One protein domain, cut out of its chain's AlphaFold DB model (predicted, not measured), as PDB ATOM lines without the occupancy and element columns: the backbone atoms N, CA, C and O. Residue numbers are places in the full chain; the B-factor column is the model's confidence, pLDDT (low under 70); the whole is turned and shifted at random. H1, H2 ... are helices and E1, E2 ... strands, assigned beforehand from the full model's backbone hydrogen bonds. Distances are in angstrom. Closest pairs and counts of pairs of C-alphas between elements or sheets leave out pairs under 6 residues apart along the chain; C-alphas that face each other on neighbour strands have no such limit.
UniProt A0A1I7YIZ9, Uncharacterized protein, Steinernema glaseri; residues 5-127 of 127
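What this domain is: This is residues 5 to 127 of the 127 residues of an uncharacterized protein of Steinernema glaseri (UniProt A0A1I7YIZ9). A twisted sheet of four strands has H2 and H3 over one face, making two layers, with H1 grazing it and H4 packed on H3. A long tail leads away to H5, whose residues 117 to 122 stand free. The 123 printed residues include E1 E2 H1 H2 E3 H3 E4 H4 H5 in chain order; the class is mixed, helices and strands, and the sheet, E1 E2 E3 E4, is mixed. It is only just compact, close to loose: radius of gyration of the C-alphas 16.2 A, spans 46 by 38 by 24 A.

How they stand to each other: Inner strands E2, residues 12 to 18, and E3, residues 52 to 58, are parallel; N 15 and O 54, 2.9 A apart, are within hydrogen-bond range, as are the pairs below. E1, residues 5 to 8, forms an antiparallel hairpin with E2 (N 8 to O 12, 3.0 A). E4, residues 84 to 87, is parallel to E3 (N 55 to O 84, 2.8 A). H3, residues 65 to 76, is on the sheet; its closest C-alphas to E4 are Ala 75 and Val 85, 5.9 A. H2, residues 36 to 48, touches H3 at a shallow tilt of 29 degrees, closest C-alphas Val 36 and Leu 74, 6.3 A. H1, residues 23 to 28, only grazes the sheet. H4, residues 92 to 101, touches H3 at a steep tilt of 66 degrees, closest C-alphas Gln 69 and Leu 100, 7.0 A. H5, residues 117 to 125, is apart from H4. Every O i to N i+4 pair is within range in H1 to H5. E2, H1 H2, E3 and E3, H3, E4 are strand-helix-strand units, parallel strands joined through helices, with right-handed crossovers.

Where its parts are: E1 begins at C-alpha 5 (15.048, 146.029, 28.227) and H5 ends at C-alpha 125 (24.270, 122.426, 14.907). E3 measures 19.6 A, E2 19.3 A, H2 18.5 A.

The domain as a whole: The farthest C-alphas, Ala 32 and Asp 118, are 48.1 A apart. The printed part has no cut; the link H4 to H5 is long. Confidence is under 70 in 28 residues, among them 5 to 12 and 16 to 29.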
ATOM      1  N   LYS A   5      14.332 145.583  27.029       52.06
ATOM      2  CA  LYS A   5      15.048 146.029  28.227       52.06
ATOM      3  C   LYS A   5      15.471 144.797  29.009       52.06
ATOM      4  O   LYS A   5      14.680 144.242  29.771       52.06
ATOM      5  N   LYS A   6      16.736 144.405  28.873       53.88
ATOM      6  CA  LYS A   6      17.309 143.301  29.646       53.88
ATOM      7  C   LYS A   6      18.211 143.864  30.744       53.88
ATOM      8  O   LYS A   6      19.228 144.494  30.465       53.88
ATOM      9  N   VAL A   7      17.812 143.674  32.001       53.66
ATOM     10  CA  VAL A   7      18.687 143.932  33.155       53.66
ATOM     11  C   VAL A   7      19.565 142.698  33.321       53.66
ATOM     12  O   VAL A   7      19.056 141.622  33.631       53.66
ATOM     13  N   LEU A   8      20.864 142.838  33.071       53.91
ATOM     14  CA  LEU A   8      21.836 141.768  33.277       53.91
ATOM     15  C   LEU A   8      22.417 141.948  34.691       53.91
ATOM     16  O   LEU A   8      23.000 142.981  35.012       53.91
ATOM     17  N   ASP A   9      22.158 140.976  35.567       58.69
ATOM     18  CA  ASP A   9      22.725 140.856  36.923       58.69
ATOM     19  C   ASP A   9      22.704 142.135  37.802       58.69
ATOM     20  O   ASP A   9      23.655 142.465  38.507       58.69
ATOM     21  N   GLY A  10      21.621 142.921  37.729       58.28
ATOM     22  CA  GLY A  10      21.354 144.083  38.597       58.28
ATOM     23  C   GLY A  10      22.263 145.311  38.421       58.28
ATOM     24  O   GLY A  10      21.872 146.404  38.829       58.28
ATOM     25  N   ARG A  11      23.435 145.162  37.793       63.59
ATOM     26  CA  ARG A  11      24.424 146.229  37.554       63.59
ATOM     27  C   ARG A  11      24.471 146.707  36.109       63.59
ATOM     28  O   ARG A  11      24.917 147.817  35.860       63.59
ATOM     29  N   LEU A  12      23.995 145.913  35.159       53.44
ATOM     30  CA  LEU A  12      24.081 146.243  33.740       53.44
ATOM     31  C   LEU A  12      22.683 146.526  33.190       53.44
ATOM     32  O   LEU A  12      21.784 145.679  33.249       53.44
ATOM     33  N   ARG A  13      22.496 147.727  32.634       70.06
ATOM     34  CA  ARG A  13      21.291 148.087  31.878       70.06
ATOM     35  C   ARG A  13      21.602 148.144  30.393       70.06
ATOM     36  O   ARG A  13      22.287 149.059  29.943       70.06
ATOM     37  N   LEU A  14      21.037 147.194  29.652       65.00
ATOM     38  CA  LEU A  14      21.093 147.149  28.197       65.00
ATOM     39  C   LEU A  14      19.854 147.820  27.598       65.00
ATOM     40  O   LEU A  14      18.724 147.469  27.952       65.00
ATOM     41  N   VAL A  15      20.065 148.762  26.683       71.06
ATOM     42  CA  VAL A  15      19.009 149.396  25.890       71.06
ATOM     43  C   VAL A  15      19.292 149.115  24.418       71.06
ATOM     44  O   VAL A  15      20.232 149.669  23.851       71.06
ATOM     45  N   LEU A  16      18.484 148.236  23.825       60.47
ATOM     46  CA  LEU A  16      18.532 147.899  22.403       60.47
ATOM     47  C   LEU A  16      17.562 148.790  21.625       60.47
ATOM     48  O   LEU A  16      16.352 148.764  21.873       60.47
ATOM     49  N   LEU A  17      18.090 149.563  20.679       67.25
ATOM     50  CA  LEU A  17      17.308 150.401  19.777       67.25
ATOM     51  C   LEU A  17      17.251 149.745  18.398       67.25
ATOM     52  O   LEU A  17      18.274 149.612  17.735       67.25
ATOM     53  N   ARG A  18      16.044 149.379  17.955       58.38
ATOM     54  CA  ARG A  18      15.760 149.083  16.546       58.38
ATOM     55  C   ARG A  18      14.906 150.205  15.957       58.38
ATOM     56  O   ARG A  18      13.809 150.472  16.451       58.38
ATOM     57  N   HIS A  19      15.430 150.867  14.926       56.91
ATOM     58  CA  HIS A  19      14.752 151.853  14.066       56.91
ATOM     59  C   HIS A  19      14.133 153.107  14.715       56.91
ATOM     60  O   HIS A  19      13.348 153.798  14.067       56.91
ATOM     61  N   MET A  20      14.426 153.442  15.974       53.22
ATOM     62  CA  MET A  20      13.782 154.578  16.644       53.22
ATOM     63  C   MET A  20      14.790 155.378  17.475       53.22
ATOM     64  O   MET A  20      15.376 154.848  18.417       53.22
ATOM     65  N   GLY A  21      14.969 156.655  17.115       59.12
ATOM     66  CA  GLY A  21      15.888 157.599  17.762       59.12
ATOM     67  C   GLY A  21      15.553 157.948  19.223       59.12
ATOM     68  O   GLY A  21      14.684 157.343  19.852       59.12
ATOM     69  N   GLU A  22      16.256 158.955  19.752       56.28
ATOM     70  CA  GLU A  22      16.352 159.443  21.151       56.28
ATOM     71  C   GLU A  22      15.140 159.227  22.085       56.28
ATOM     72  O   GLU A  22      15.311 158.909  23.267       56.28
ATOM     73  N   ALA A  23      13.909 159.355  21.577       56.47
ATOM     74  CA  ALA A  23      12.666 159.119  22.317       56.47
ATOM     75  C   ALA A  23      12.596 157.742  22.992       56.47
ATOM     76  O   ALA A  23      11.968 157.587  24.043       56.47
ATOM     77  N   VAL A  24      13.237 156.741  22.398       62.31
ATOM     78  CA  VAL A  24      13.241 155.371  22.905       62.31
ATOM     79  C   VAL A  24      14.264 155.171  24.019       62.31
ATOM     80  O   VAL A  24      13.981 154.484  25.006       62.31
ATOM     81  N   VAL A  25      15.415 155.835  23.924       64.69
ATOM     82  CA  VAL A  25      16.436 155.839  24.981       64.69
ATOM     83  C   VAL A  25      15.863 156.433  26.264       64.69
ATOM     84  O   VAL A  25      15.955 155.818  27.328       64.69
ATOM     85  N   ALA A  26      15.189 157.580  26.155       61.19
ATOM     86  CA  ALA A  26      14.580 158.262  27.292       61.19
ATOM     87  C   ALA A  26      13.549 157.387  28.018       61.19
ATOM     88  O   ALA A  26      13.637 157.202  29.230       61.19
ATOM     89  N   GLN A  27      12.623 156.765  27.281       63.97
ATOM     90  CA  GLN A  27      11.615 155.868  27.860       63.97
ATOM     91  C   GLN A  27      12.248 154.666  28.573       63.97
ATOM     92  O   GLN A  27      11.845 154.307  29.680       63.97
ATOM     93  N   SER A  28      13.285 154.074  27.981       65.75
ATOM     94  CA  SER A  28      13.993 152.913  28.544       65.75
ATOM     95  C   SER A  28      14.680 153.234  29.874       65.75
ATOM     96  O   SER A  28      14.707 152.407  30.802       65.75
ATOM     97  N   LEU A  29      15.190 154.462  29.973       66.69
ATOM     98  CA  LEU A  29      15.838 155.024  31.153       66.69
ATOM     99  C   LEU A  29      14.854 155.693  32.126       66.69
ATOM    100  O   LEU A  29      15.284 156.171  33.171       66.69
ATOM    101  N   ASN A  30      13.546 155.643  31.846       72.25
ATOM    102  CA  ASN A  30      12.483 156.261  32.646       72.25
ATOM    103  C   ASN A  30      12.620 157.792  32.775       72.25
ATOM    104  O   ASN A  30      12.323 158.373  33.818       72.25
ATOM    105  N   VAL A  31      13.074 158.439  31.701       71.94
ATOM    106  CA  VAL A  31      13.231 159.891  31.582       71.94
ATOM    107  C   VAL A  31      12.017 160.468  30.856       71.94
ATOM    108  O   VAL A  31      11.632 159.997  29.787       71.94
ATOM    109  N   ALA A  32      11.409 161.511  31.427       62.38
ATOM    110  CA  ALA A  32      10.184 162.115  30.895       62.38
ATOM    111  C   ALA A  32      10.400 162.926  29.602       62.38
ATOM    112  O   ALA A  32       9.456 163.136  28.841       62.38
ATOM    113  N   LYS A  33      11.629 163.397  29.352       71.25
ATOM    114  CA  LYS A  33      12.011 164.157  28.158       71.25
ATOM    115  C   LYS A  33      13.173 163.478  27.449       71.25
ATOM    116  O   LYS A  33      14.187 163.172  28.065       71.25
ATOM    117  N   ALA A  34      13.045 163.308  26.140       72.81
ATOM    118  CA  ALA A  34      14.122 162.826  25.287       72.81
ATOM    119  C   ALA A  34      15.085 163.962  24.939       72.81
ATOM    120  O   ALA A  34      15.095 164.463  23.826       72.81
ATOM    121  N   GLN A  35      15.814 164.431  25.946       82.31
ATOM    122  CA  GLN A  35      16.884 165.408  25.791       82.31
ATOM    123  C   GLN A  35      18.172 164.774  26.306       82.31
ATOM    124  O   GLN A  35      18.162 164.167  27.378       82.31
ATOM    125  N   VAL A  36      19.271 164.933  25.565       83.81
ATOM    126  CA  VAL A  36      20.586 164.363  25.902       83.81
ATOM    127  C   VAL A  36      20.976 164.677  27.350       83.81
ATOM    128  O   VAL A  36      21.326 163.772  28.100       83.81
ATOM    129  N   THR A  37      20.806 165.925  27.794       86.75
ATOM    130  CA  THR A  37      21.125 166.359  29.166       86.75
ATOM    131  C   THR A  37      20.342 165.600  30.241       86.75
ATOM    132  O   THR A  37      20.908 165.201  31.255       86.75
ATOM    133  N   GLU A  38      19.044 165.374  30.028       86.44
ATOM    134  CA  GLU A  38      18.172 164.659  30.974       86.44
ATOM    135  C   GLU A  38      18.528 163.166  31.022       86.44
ATOM    136  O   GLU A  38      18.563 162.548  32.089       86.44
ATOM    137  N   ILE A  39      18.860 162.594  29.862       86.81
ATOM    138  CA  ILE A  39      19.350 161.220  29.749       86.81
ATOM    139  C   ILE A  39      20.681 161.062  30.498       86.81
ATOM    140  O   ILE A  39      20.823 160.130  31.291       86.81
ATOM    141  N   LEU A  40      21.634 161.979  30.308       89.69
ATOM    142  CA  LEU A  40      22.922 161.961  31.005       89.69
ATOM    143  C   LEU A  40      22.762 162.119  32.518       89.69
ATOM    144  O   LEU A  40      23.361 161.355  33.271       89.69
ATOM    145  N   ALA A  41      21.901 163.030  32.978       90.12
ATOM    146  CA  ALA A  41      21.611 163.182  34.403       90.12
ATOM    147  C   ALA A  41      21.098 161.869  35.019       90.12
ATOM    148  O   ALA A  41      21.546 161.457  36.092       90.12
ATOM    149  N   GLN A  42      20.209 161.161  34.315       89.38
ATOM    150  CA  GLN A  42      19.722 159.856  34.751       89.38
ATOM    151  C   GLN A  42      20.821 158.782  34.736       89.38
ATOM    152  O   GLN A  42      20.860 157.945  35.641       89.38
ATOM    153  N   ILE A  43      21.719 158.796  33.748       89.19
ATOM    154  CA  ILE A  43      22.874 157.886  33.684       89.19
ATOM    155  C   ILE A  43      23.816 158.122  34.868       89.19
ATOM    156  O   ILE A  43      24.229 157.153  35.499       89.19
ATOM    157  N   VAL A  44      24.077 159.377  35.243       91.38
ATOM    158  CA  VAL A  44      24.870 159.713  36.438       91.38
ATOM    159  C   VAL A  44      24.217 159.142  37.700       91.38
ATOM    160  O   VAL A  44      24.890 158.506  38.507       91.38
ATOM    161  N   GLN A  45      22.896 159.279  37.862       90.25
ATOM    162  CA  GLN A  45      22.194 158.684  39.011       90.25
ATOM    163  C   GLN A  45      22.311 157.155  39.050       90.25
ATOM    164  O   GLN A  45      22.451 156.568  40.123       90.25
ATOM    165  N   LEU A  46      22.275 156.496  37.890       87.81
ATOM    166  CA  LEU A  46      22.483 155.051  37.795       87.81
ATOM    167  C   LEU A  46      23.924 154.677  38.171       87.81
ATOM    168  O   LEU A  46      24.114 153.778  38.997       87.81
ATOM    169  N   ALA A  47      24.915 155.418  37.676       87.56
ATOM    170  CA  ALA A  47      26.326 155.206  37.987       87.56
ATOM    171  C   ALA A  47      26.618 155.315  39.494       87.56
ATOM    172  O   ALA A  47      27.341 154.481  40.038       87.56
ATOM    173  N   LEU A  48      25.973 156.249  40.209       89.56
ATOM    174  CA  LEU A  48      26.085 156.370  41.674       89.56
ATOM    175  C   LEU A  48      25.626 155.112  42.433       89.56
ATOM    176  O   LEU A  48      26.060 154.870  43.556       89.56
ATOM    177  N   THR A  49      24.763 154.298  41.824       88.38
ATOM    178  CA  THR A  49      24.307 153.014  42.383       88.38
ATOM    179  C   THR A  49      25.125 151.814  41.891       88.38
ATOM    180  O   THR A  49      24.758 150.671  42.155       88.38
ATOM    181  N   GLY A  50      26.221 152.063  41.167       85.62
ATOM    182  CA  GLY A  50      27.044 151.031  40.535       85.62
ATOM    183  C   GLY A  50      26.390 150.391  39.309       85.62
ATOM    184  O   GLY A  50      26.764 149.278  38.945       85.62
ATOM    185  N   GLN A  51      25.390 151.053  38.710       84.75
ATOM    186  CA  GLN A  51      24.778 150.606  37.464       84.75
ATOM    187  C   GLN A  51      25.471 151.251  36.264       84.75
ATOM    188  O   GLN A  51      25.610 152.469  36.201       84.75
ATOM    189  N   GLU A  52      25.821 150.437  35.279       85.19
ATOM    190  CA  GLU A  52      26.368 150.880  34.002       85.19
ATOM    191  C   GLU A  52      25.302 150.797  32.908       85.19
ATOM    192  O   GLU A  52      24.451 149.897  32.890       85.19
ATOM    193  N   VAL A  53      25.340 151.760  31.987       87.44
ATOM    194  CA  VAL A  53      24.369 151.872  30.897       87.44
ATOM    195  C   VAL A  53      25.050 151.558  29.577       87.44
ATOM    196  O   VAL A  53      26.053 152.172  29.224       87.44
ATOM    197  N   TYR A  54      24.468 150.608  28.853       88.62
ATOM    198  CA  TYR A  54      24.911 150.153  27.545       88.62
ATOM    199  C   TYR A  54      23.810 150.439  26.526       88.62
ATOM    200  O   TYR A  54      22.686 149.948  26.657       88.62
ATOM    201  N   LEU A  55      24.136 151.246  25.523       87.62
ATOM    202  CA  LEU A  55      23.275 151.591  24.399       87.62
ATOM    203  C   LEU A  55      23.753 150.809  23.182       87.62
ATOM    204  O   LEU A  55      24.878 151.003  22.733       87.62
ATOM    205  N   LEU A  56      22.912 149.913  22.674       87.88
ATOM    206  CA  LEU A  56      23.187 149.139  21.468       87.88
ATOM    207  C   LEU A  56      22.179 149.556  20.409       87.88
ATOM    208  O   LEU A  56      20.969 149.461  20.633       87.88
ATOM    209  N   VAL A  57      22.679 150.016  19.271       87.50
ATOM    210  CA  VAL A  57      21.844 150.405  18.138       87.50
ATOM    211  C   VAL A  57      22.148 149.489  16.973       87.50
ATOM    212  O   VAL A  57      23.294 149.402  16.543       87.50
ATOM    213  N   ASP A  58      21.113 148.790  16.525       86.62
ATOM    214  CA  ASP A  58      21.150 147.918  15.353       86.62
ATOM    215  C   ASP A  58      20.702 148.708  14.116       86.62
ATOM    216  O   ASP A  58      19.943 149.676  14.259       86.62
ATOM    217  N   ASP A  59      21.161 148.299  12.933       87.88
ATOM    218  CA  ASP A  59      20.927 148.992  11.655       87.88
ATOM    219  C   ASP A  59      21.222 150.511  11.727       87.88
ATOM    220  O   ASP A  59      20.436 151.365  11.296       87.88
ATOM    221  N   ALA A  60      22.337 150.881  12.364       90.56
ATOM    222  CA  ALA A  60      22.665 152.268  12.684       90.56
ATOM    223  C   ALA A  60      22.890 153.149  11.439       90.56
ATOM    224  O   ALA A  60      22.740 154.367  11.537       90.56
ATOM    225  N   GLU A  61      23.157 152.570  10.264       90.62
ATOM    226  CA  GLU A  61      23.202 153.284   8.979       90.62
ATOM    227  C   GLU A  61      21.862 153.933   8.592       90.62
ATOM    228  O   GLU A  61      21.824 154.832   7.755       90.62
ATOM    229  N   GLN A  62      20.756 153.515   9.212       88.81
ATOM    230  CA  GLN A  62      19.430 154.093   8.981       88.81
ATOM    231  C   GLN A  62      19.160 155.340   9.833       88.81
ATOM    232  O   GLN A  62      18.115 155.984   9.685       88.81
ATOM    233  N   LEU A  63      20.059 155.678  10.761       88.00
ATOM    234  CA  LEU A  63      19.922 156.866  11.588       88.00
ATOM    235  C   LEU A  63      20.210 158.130  10.778       88.00
ATOM    236  O   LEU A  63      21.189 158.226  10.046       88.00
ATOM    237  N   GLY A  64      19.364 159.140  10.974       86.81
ATOM    238  CA  GLY A  64      19.644 160.482  10.479       86.81
ATOM    239  C   GLY A  64      20.762 161.162  11.271       86.81
ATOM    240  O   GLY A  64      21.020 160.829  12.429       86.81
ATOM    241  N   GLU A  65      21.357 162.183  10.660       88.62
ATOM    242  CA  GLU A  65      22.464 162.976  11.208       88.62
ATOM    243  C   GLU A  65      22.220 163.455  12.649       88.62
ATOM    244  O   GLU A  65      23.074 163.278  13.514       88.62
ATOM    245  N   SER A  66      21.028 163.986  12.950       85.88
ATOM    246  CA  SER A  66      20.699 164.481  14.294       85.88
ATOM    247  C   SER A  66      20.730 163.385  15.361       85.88
ATOM    248  O   SER A  66      21.197 163.624  16.471       85.88
ATOM    249  N   ALA A  67      20.283 162.172  15.024       85.56
ATOM    250  CA  ALA A  67      20.308 161.044  15.947       85.56
ATOM    251  C   ALA A  67      21.739 160.537  16.174       85.56
ATOM    252  O   ALA A  67      22.094 160.206  17.304       85.56
ATOM    253  N   LEU A  68      22.570 160.507  15.124       89.12
ATOM    254  CA  LEU A  68      23.994 160.175  15.245       89.12
ATOM    255  C   LEU A  68      24.732 161.202  16.108       89.12
ATOM    256  O   LEU A  68      25.463 160.824  17.021       89.12
ATOM    257  N   GLN A  69      24.474 162.492  15.889       89.31
ATOM    258  CA  GLN A  69      25.030 163.575  16.694       89.31
ATOM    259  C   GLN A  69      24.654 163.425  18.176       89.31
ATOM    260  O   GLN A  69      25.527 163.479  19.041       89.31
ATOM    261  N   ALA A  70      23.386 163.151  18.486       87.19
ATOM    262  CA  ALA A  70      22.960 162.934  19.866       87.19
ATOM    263  C   ALA A  70      23.587 161.683  20.501       87.19
ATOM    264  O   ALA A  70      23.910 161.694  21.687       87.19
ATOM    265  N   LEU A  71      23.801 160.607  19.736       89.94
ATOM    266  CA  LEU A  71      24.510 159.417  20.220       89.94
ATOM    267  C   LEU A  71      25.983 159.711  20.521       89.94
ATOM    268  O   LEU A  71      26.498 159.223  21.526       89.94
ATOM    269  N   LEU A  72      26.642 160.537  19.705       90.75
ATOM    270  CA  LEU A  72      28.010 161.000  19.957       90.75
ATOM    271  C   LEU A  72      28.083 161.890  21.205       90.75
ATOM    272  O   LEU A  72      28.988 161.728  22.023       90.75
ATOM    273  N   GLU A  73      27.116 162.788  21.399       90.44
ATOM    274  CA  GLU A  73      27.015 163.612  22.611       90.44
ATOM    275  C   GLU A  73      26.754 162.763  23.862       90.44
ATOM    276  O   GLU A  73      27.379 162.971  24.904       90.44
ATOM    277  N   LEU A  74      25.886 161.755  23.755       90.00
ATOM    278  CA  LEU A  74      25.663 160.785  24.824       90.00
ATOM    279  C   LEU A  74      26.938 160.002  25.143       90.00
ATOM    280  O   LEU A  74      27.260 159.849  26.317       90.00
ATOM    281  N   ALA A  75      27.670 159.530  24.130       91.69
ATOM    282  CA  ALA A  75      28.916 158.783  24.301       91.69
ATOM    283  C   ALA A  75      30.034 159.626  24.938       91.69
ATOM    284  O   ALA A  75      30.817 159.107  25.737       91.69
ATOM    285  N   ALA A  76      30.091 160.926  24.627       91.62
ATOM    286  CA  ALA A  76      30.993 161.860  25.298       91.62
ATOM    287  C   ALA A  76      30.680 161.945  26.802       91.62
ATOM    288  O   ALA A  76      31.592 161.903  27.632       91.62
ATOM    289  N   GLY A  77      29.387 161.979  27.140       91.00
ATOM    290  CA  GLY A  77      28.877 161.943  28.506       91.00
ATOM    291  C   GLY A  77      29.296 163.135  29.364       91.00
ATOM    292  O   GLY A  77      29.589 164.217  28.856       91.00
ATOM    293  N   THR A  78      29.300 162.947  30.685       89.25
ATOM    294  CA  THR A  78      29.804 163.936  31.652       89.25
ATOM    295  C   THR A  78      30.968 163.349  32.459       89.25
ATOM    296  O   THR A  78      31.157 162.128  32.464       89.25
ATOM    297  N   PRO A  79      31.754 164.179  33.174       85.88
ATOM    298  CA  PRO A  79      32.814 163.685  34.058       85.88
ATOM    299  C   PRO A  79      32.328 162.676  35.111       85.88
ATOM    300  O   PRO A  79      33.098 161.830  35.560       85.88
ATOM    301  N   GLU A  80      31.058 162.761  35.504       87.75
ATOM    302  CA  GLU A  80      30.432 161.934  36.537       87.75
ATOM    303  C   GLU A  80      29.801 160.646  35.989       87.75
ATOM    304  O   GLU A  80      29.449 159.759  36.769       87.75
ATOM    305  N   GLY A  81      29.634 160.522  34.671       86.31
ATOM    306  CA  GLY A  81      29.039 159.334  34.074       86.31
ATOM    307  C   GLY A  81      28.828 159.442  32.570       86.31
ATOM    308  O   GLY A  81      28.406 160.470  32.042       86.31
ATOM    309  N   ARG A  82      29.067 158.327  31.879       91.06
ATOM    310  CA  ARG A  82      28.775 158.171  30.454       91.06
ATOM    311  C   ARG A  82      28.268 156.758  30.159       91.06
ATOM    312  O   ARG A  82      28.729 155.812  30.801       91.06
ATOM    313  N   PRO A  83      27.327 156.592  29.221       91.44
ATOM    314  CA  PRO A  83      26.965 155.283  28.711       91.44
ATOM    315  C   PRO A  83      28.060 154.732  27.788       91.44
ATOM    316  O   PRO A  83      28.800 155.485  27.158       91.44
ATOM    317  N   HIS A  84      28.106 153.410  27.647       91.44
ATOM    318  CA  HIS A  84      28.820 152.758  26.553       91.44
ATOM    319  C   HIS A  84      27.887 152.662  25.345       91.44
ATOM    320  O   HIS A  84      26.807 152.081  25.456       91.44
ATOM    321  N   VAL A  85      28.284 153.230  24.207       92.12
ATOM    322  CA  VAL A  85      27.482 153.234  22.975       92.12
ATOM    323  C   VAL A  85      28.121 152.305  21.948       92.12
ATOM    324  O   VAL A  85      29.298 152.449  21.634       92.12
ATOM    325  N   PHE A  86      27.337 151.366  21.424       92.69
ATOM    326  CA  PHE A  86      27.716 150.441  20.362       92.69
ATOM    327  C   PHE A  86      26.754 150.610  19.190       92.69
ATOM    328  O   PHE A  86      25.537 150.506  19.363       92.69
ATOM    329  N   LEU A  87      27.308 150.866  18.008       91.94
ATOM    330  CA  LEU A  87      26.562 150.990  16.763       91.94
ATOM    331  C   LEU A  87      26.919 149.801  15.874       91.94
ATOM    332  O   LEU A  87      28.093 149.575  15.589       91.94
ATOM    333  N   PHE A  88      25.907 149.049  15.466       91.44
ATOM    334  CA  PHE A  88      26.019 147.971  14.495       91.44
ATOM    335  C   PHE A  88      25.360 148.442  13.211       91.44
ATOM    336  O   PHE A  88      24.249 148.963  13.247       91.44
ATOM    337  N   GLY A  89      26.055 148.296  12.092       91.31
ATOM    338  CA  GLY A  89      25.534 148.750  10.818       91.31
ATOM    339  C   GLY A  89      26.501 148.528   9.673       91.31
ATOM    340  O   GLY A  89      27.560 147.912   9.827       91.31
ATOM    341  N   GLU A  90      26.117 149.039   8.514       92.19
ATOM    342  CA  GLU A  90      26.906 148.934   7.292       92.19
ATOM    343  C   GLU A  90      28.118 149.890   7.269       92.19
ATOM    344  O   GLU A  90      28.118 150.920   7.947       92.19
ATOM    345  N   PRO A  91      29.146 149.629   6.428       91.06
ATOM    346  CA  PRO A  91      30.318 150.506   6.305       91.06
ATOM    347  C   PRO A  91      30.003 151.964   5.930       91.06
ATOM    348  O   PRO A  91      30.795 152.856   6.226       91.06
ATOM    349  N   SER A  92      28.851 152.225   5.300       91.38
ATOM    350  CA  SER A  92      28.368 153.574   4.966       91.38
ATOM    351  C   SER A  92      28.194 154.469   6.199       91.38
ATOM    352  O   SER A  92      28.402 155.679   6.111       91.38
ATOM    353  N   LEU A  93      27.898 153.877   7.360       92.31
ATOM    354  CA  LEU A  93      27.795 154.578   8.637       92.31
ATOM    355  C   LEU A  93      29.106 155.267   9.031       92.31
ATOM    356  O   LEU A  93      29.074 156.351   9.607       92.31
ATOM    357  N   ILE A  94      30.253 154.659   8.717       91.94
ATOM    358  CA  ILE A  94      31.569 155.203   9.080       91.94
ATOM    359  C   ILE A  94      31.756 156.573   8.427       91.94
ATOM    360  O   ILE A  94      32.132 157.521   9.107       91.94
ATOM    361  N   ALA A  95      31.400 156.699   7.144       90.25
ATOM    362  CA  ALA A  95      31.481 157.968   6.426       90.25
ATOM    363  C   ALA A  95      30.575 159.043   7.052       90.25
ATOM    364  O   ALA A  95      31.016 160.170   7.260       90.25
ATOM    365  N   ALA A  96      29.339 158.685   7.419       90.69
ATOM    366  CA  ALA A  96      28.417 159.606   8.085       90.69
ATOM    367  C   ALA A  96      28.932 160.059   9.465       90.69
ATOM    368  O   ALA A  96      28.785 161.220   9.842       90.69
ATOM    369  N   LEU A  97      29.561 159.153  10.222       91.50
ATOM    370  CA  LEU A  97      30.188 159.492  11.497       91.50
ATOM    371  C   LEU A  97      31.410 160.390  11.299       91.50
ATOM    372  O   LEU A  97      31.541 161.367  12.030       91.50
ATOM    373  N   ASP A  98      32.269 160.108  10.318       89.88
ATOM    374  CA  ASP A  98      33.457 160.915  10.013       89.88
ATOM    375  C   ASP A  98      33.099 162.359   9.639       89.88
ATOM    376  O   ASP A  98      33.736 163.295  10.130       89.88
ATOM    377  N   GLU A  99      32.043 162.560   8.844       89.56
ATOM    378  CA  GLU A  99      31.529 163.893   8.496       89.56
ATOM    379  C   GLU A  99      31.133 164.704   9.738       89.56
ATOM    380  O   GLU A  99      31.433 165.897   9.831       89.56
ATOM    381  N   LEU A 100      30.536 164.050  10.738       87.94
ATOM    382  CA  LEU A 100      30.170 164.682  12.007       87.94
ATOM    383  C   LEU A 100      31.370 164.906  12.933       87.94
ATOM    384  O   LEU A 100      31.256 165.633  13.923       87.94
ATOM    385  N   ASN A 101      32.504 164.257  12.659       80.56
ATOM    386  CA  ASN A 101      33.595 164.059  13.605       80.56
ATOM    387  C   ASN A 101      34.781 165.009  13.491       80.56
ATOM    388  O   ASN A 101      35.636 164.942  14.367       80.56
ATOM    389  N   ALA A 102      34.789 165.923  12.515       64.69
ATOM    390  CA  ALA A 102      35.656 167.110  12.421       64.69
ATOM    391  C   ALA A 102      36.977 167.037  13.232       64.69
ATOM    392  O   ALA A 102      37.238 167.884  14.088       64.69
ATOM    393  N   GLU A 103      37.795 166.012  12.953       60.25
ATOM    394  CA  GLU A 103      39.149 165.784  13.495       60.25
ATOM    395  C   GLU A 103      39.281 165.296  14.958       60.25
ATOM    396  O   GLU A 103      40.364 165.372  15.538       60.25
ATOM    397  N   GLN A 104      38.231 164.749  15.574       67.50
ATOM    398  CA  GLN A 104      38.309 164.153  16.918       67.50
ATOM    399  C   GLN A 104      38.277 162.618  16.852       67.50
ATOM    400  O   GLN A 104      37.462 162.044  16.151       67.50
ATOM    401  N   GLU A 105      39.096 161.895  17.616       73.94
ATOM    402  CA  GLU A 105      38.977 160.426  17.724       73.94
ATOM    403  C   GLU A 105      37.839 160.044  18.698       73.94
ATOM    404  O   GLU A 105      38.081 159.574  19.808       73.94
ATOM    405  N   ARG A 106      36.573 160.307  18.323       84.44
ATOM    406  CA  ARG A 106      35.397 160.079  19.195       84.44
ATOM    407  C   ARG A 106      34.838 158.655  19.171       84.44
ATOM    408  O   ARG A 106      34.006 158.335  20.018       84.44
ATOM    409  N   PHE A 107      35.256 157.806  18.236       89.56
ATOM    410  CA  PHE A 107      34.761 156.433  18.125       89.56
ATOM    411  C   PHE A 107      35.835 155.462  17.634       89.56
ATOM    412  O   PHE A 107      36.859 155.857  17.078       89.56
ATOM    413  N   HIS A 108      35.577 154.172  17.839       90.88
ATOM    414  CA  HIS A 108      36.402 153.081  17.336       90.88
ATOM    415  C   HIS A 108      35.591 152.236  16.360       90.88
ATOM    416  O   HIS A 108      34.456 151.863  16.656       90.88
ATOM    417  N   VAL A 109      36.193 151.911  15.217       91.44
ATOM    418  CA  VAL A 109      35.599 151.028  14.210       91.44
ATOM    419  C   VAL A 109      36.191 149.635  14.365       91.44
ATOM    420  O   VAL A 109      37.410 149.474  14.409       91.44
ATOM    421  N   ILE A 110      35.322 148.631  14.441       92.06
ATOM    422  CA  ILE A 110      35.697 147.218  14.461       92.06
ATOM    423  C   ILE A 110      34.956 146.541  13.313       92.06
ATOM    424  O   ILE A 110      33.728 146.524  13.293       92.06
ATOM    425  N   GLU A 111      35.700 145.981  12.363       90.12
ATOM    426  CA  GLU A 111      35.118 145.188  11.283       90.12
ATOM    427  C   GLU A 111      34.808 143.777  11.791       90.12
ATOM    428  O   GLU A 111      35.698 143.047  12.236       90.12
ATOM    429  N   LEU A 112      33.534 143.387  11.728       88.69
ATOM    430  CA  LEU A 112      33.106 142.042  12.090       88.69
ATOM    431  C   LEU A 112      33.437 141.085  10.945       88.69
ATOM    432  O   LEU A 112      32.895 141.201   9.847       88.69
ATOM    433  N   GLN A 113      34.330 140.133  11.208       89.12
ATOM    434  CA  GLN A 113      34.658 139.095  10.238       89.12
ATOM    435  C   GLN A 113      33.511 138.079  10.139       89.12
ATOM    436  O   GLN A 113      32.897 137.748  11.159       89.12
ATOM    437  N   PRO A 114      33.214 137.565   8.934       89.19
ATOM    438  CA  PRO A 114      32.277 136.464   8.791       89.19
ATOM    439  C   PRO A 114      32.812 135.224   9.514       89.19
ATOM    440  O   PRO A 114      34.025 135.022   9.602       89.19
ATOM    441  N   TYR A 115      31.902 134.369   9.982       91.12
ATOM    442  CA  TYR A 115      32.282 133.060  10.501       91.12
ATOM    443  C   TYR A 115      33.023 132.248   9.435       91.12
ATOM    444  O   TYR A 115      32.677 132.261   8.250       91.12
ATOM    445  N   THR A 116      34.023 131.496   9.879       95.50
ATOM    446  CA  THR A 116      34.655 130.447   9.079       95.50
ATOM    447  C   THR A 116      33.667 129.308   8.799       95.50
ATOM    448  O   THR A 116      32.588 129.229   9.392       95.50
ATOM    449  N   GLU A 117      34.009 128.405   7.878       96.12
ATOM    450  CA  GLU A 117      33.146 127.261   7.549       96.12
ATOM    451  C   GLU A 117      32.863 126.382   8.778       96.12
ATOM    452  O   GLU A 117      31.718 125.989   9.003       96.12
ATOM    453  N   ASP A 118      33.887 126.113   9.590       95.94
ATOM    454  CA  ASP A 118      33.755 125.273  10.780       95.94
ATOM    455  C   ASP A 118      32.915 125.963  11.864       95.94
ATOM    456  O   ASP A 118      31.977 125.354  12.372       95.94
ATOM    457  N   GLU A 119      33.142 127.255  12.128       95.12
ATOM    458  CA  GLU A 119      32.296 128.043  13.043       95.12
ATOM    459  C   GLU A 119      30.841 128.109  12.557       95.12
ATOM    460  O   GLU A 119      29.901 128.019  13.347       95.12
ATOM    461  N   THR A 120      30.636 128.221  11.241       93.38
ATOM    462  CA  THR A 120      29.298 128.202  10.640       93.38
ATOM    463  C   THR A 120      28.625 126.847  10.859       93.38
ATOM    464  O   THR A 120      27.439 126.800  11.191       93.38
ATOM    465  N   ARG A 121      29.360 125.738  10.697       95.25
ATOM    466  CA  ARG A 121      28.852 124.382  10.946       95.25
ATOM    467  C   ARG A 121      28.468 124.207  12.416       95.25
ATOM    468  O   ARG A 121      27.338 123.812  12.690       95.25
ATOM    469  N   GLU A 122      29.353 124.585  13.337       94.50
ATOM    470  CA  GLU A 122      29.102 124.525  14.784       94.50
ATOM    471  C   GLU A 122      27.901 125.379  15.206       94.50
ATOM    472  O   GLU A 122      27.097 124.956  16.039       94.50
ATOM    473  N   TYR A 123      27.746 126.574  14.627       90.44
ATOM    474  CA  TYR A 123      26.605 127.445  14.901       90.44
ATOM    475  C   TYR A 123      25.280 126.820  14.443       90.44
ATOM    476  O   TYR A 123      24.281 126.878  15.161       90.44
ATOM    477  N   LEU A 124      25.257 126.211  13.253       93.44
ATOM    478  CA  LEU A 124      24.049 125.586  12.710       93.44
ATOM    479  C   LEU A 124      23.623 124.343  13.495       93.44
ATOM    480  O   LEU A 124      22.427 124.092  13.606       93.44
ATOM    481  N   GLU A 125      24.566 123.591  14.061       94.25
ATOM    482  CA  GLU A 125      24.270 122.426  14.907       94.25
ATOM    483  C   GLU A 125      23.610 122.800  16.246       94.25
ATOM    484  O   GLU A 125      22.942 121.968  16.859       94.25
ATOM    485  N   GLN A 126      23.766 124.050  16.697       87.75
ATOM    486  CA  GLN A 126      23.199 124.562  17.951       87.75
ATOM    487  C   GLN A 126      21.803 125.189  17.792       87.75
ATOM    488  O   GLN A 126      21.231 125.653  18.784       87.75
ATOM    489  N   ARG A 127      21.266 125.242  16.567       66.94
ATOM    490  CA  ARG A 127      20.013 125.931  16.231       66.94
ATOM    491  C   ARG A 127      18.825 124.980  16.116       66.94
ATOM    492  O   ARG A 127      17.728 125.399  16.552       66.94
TER     493      ARG A 127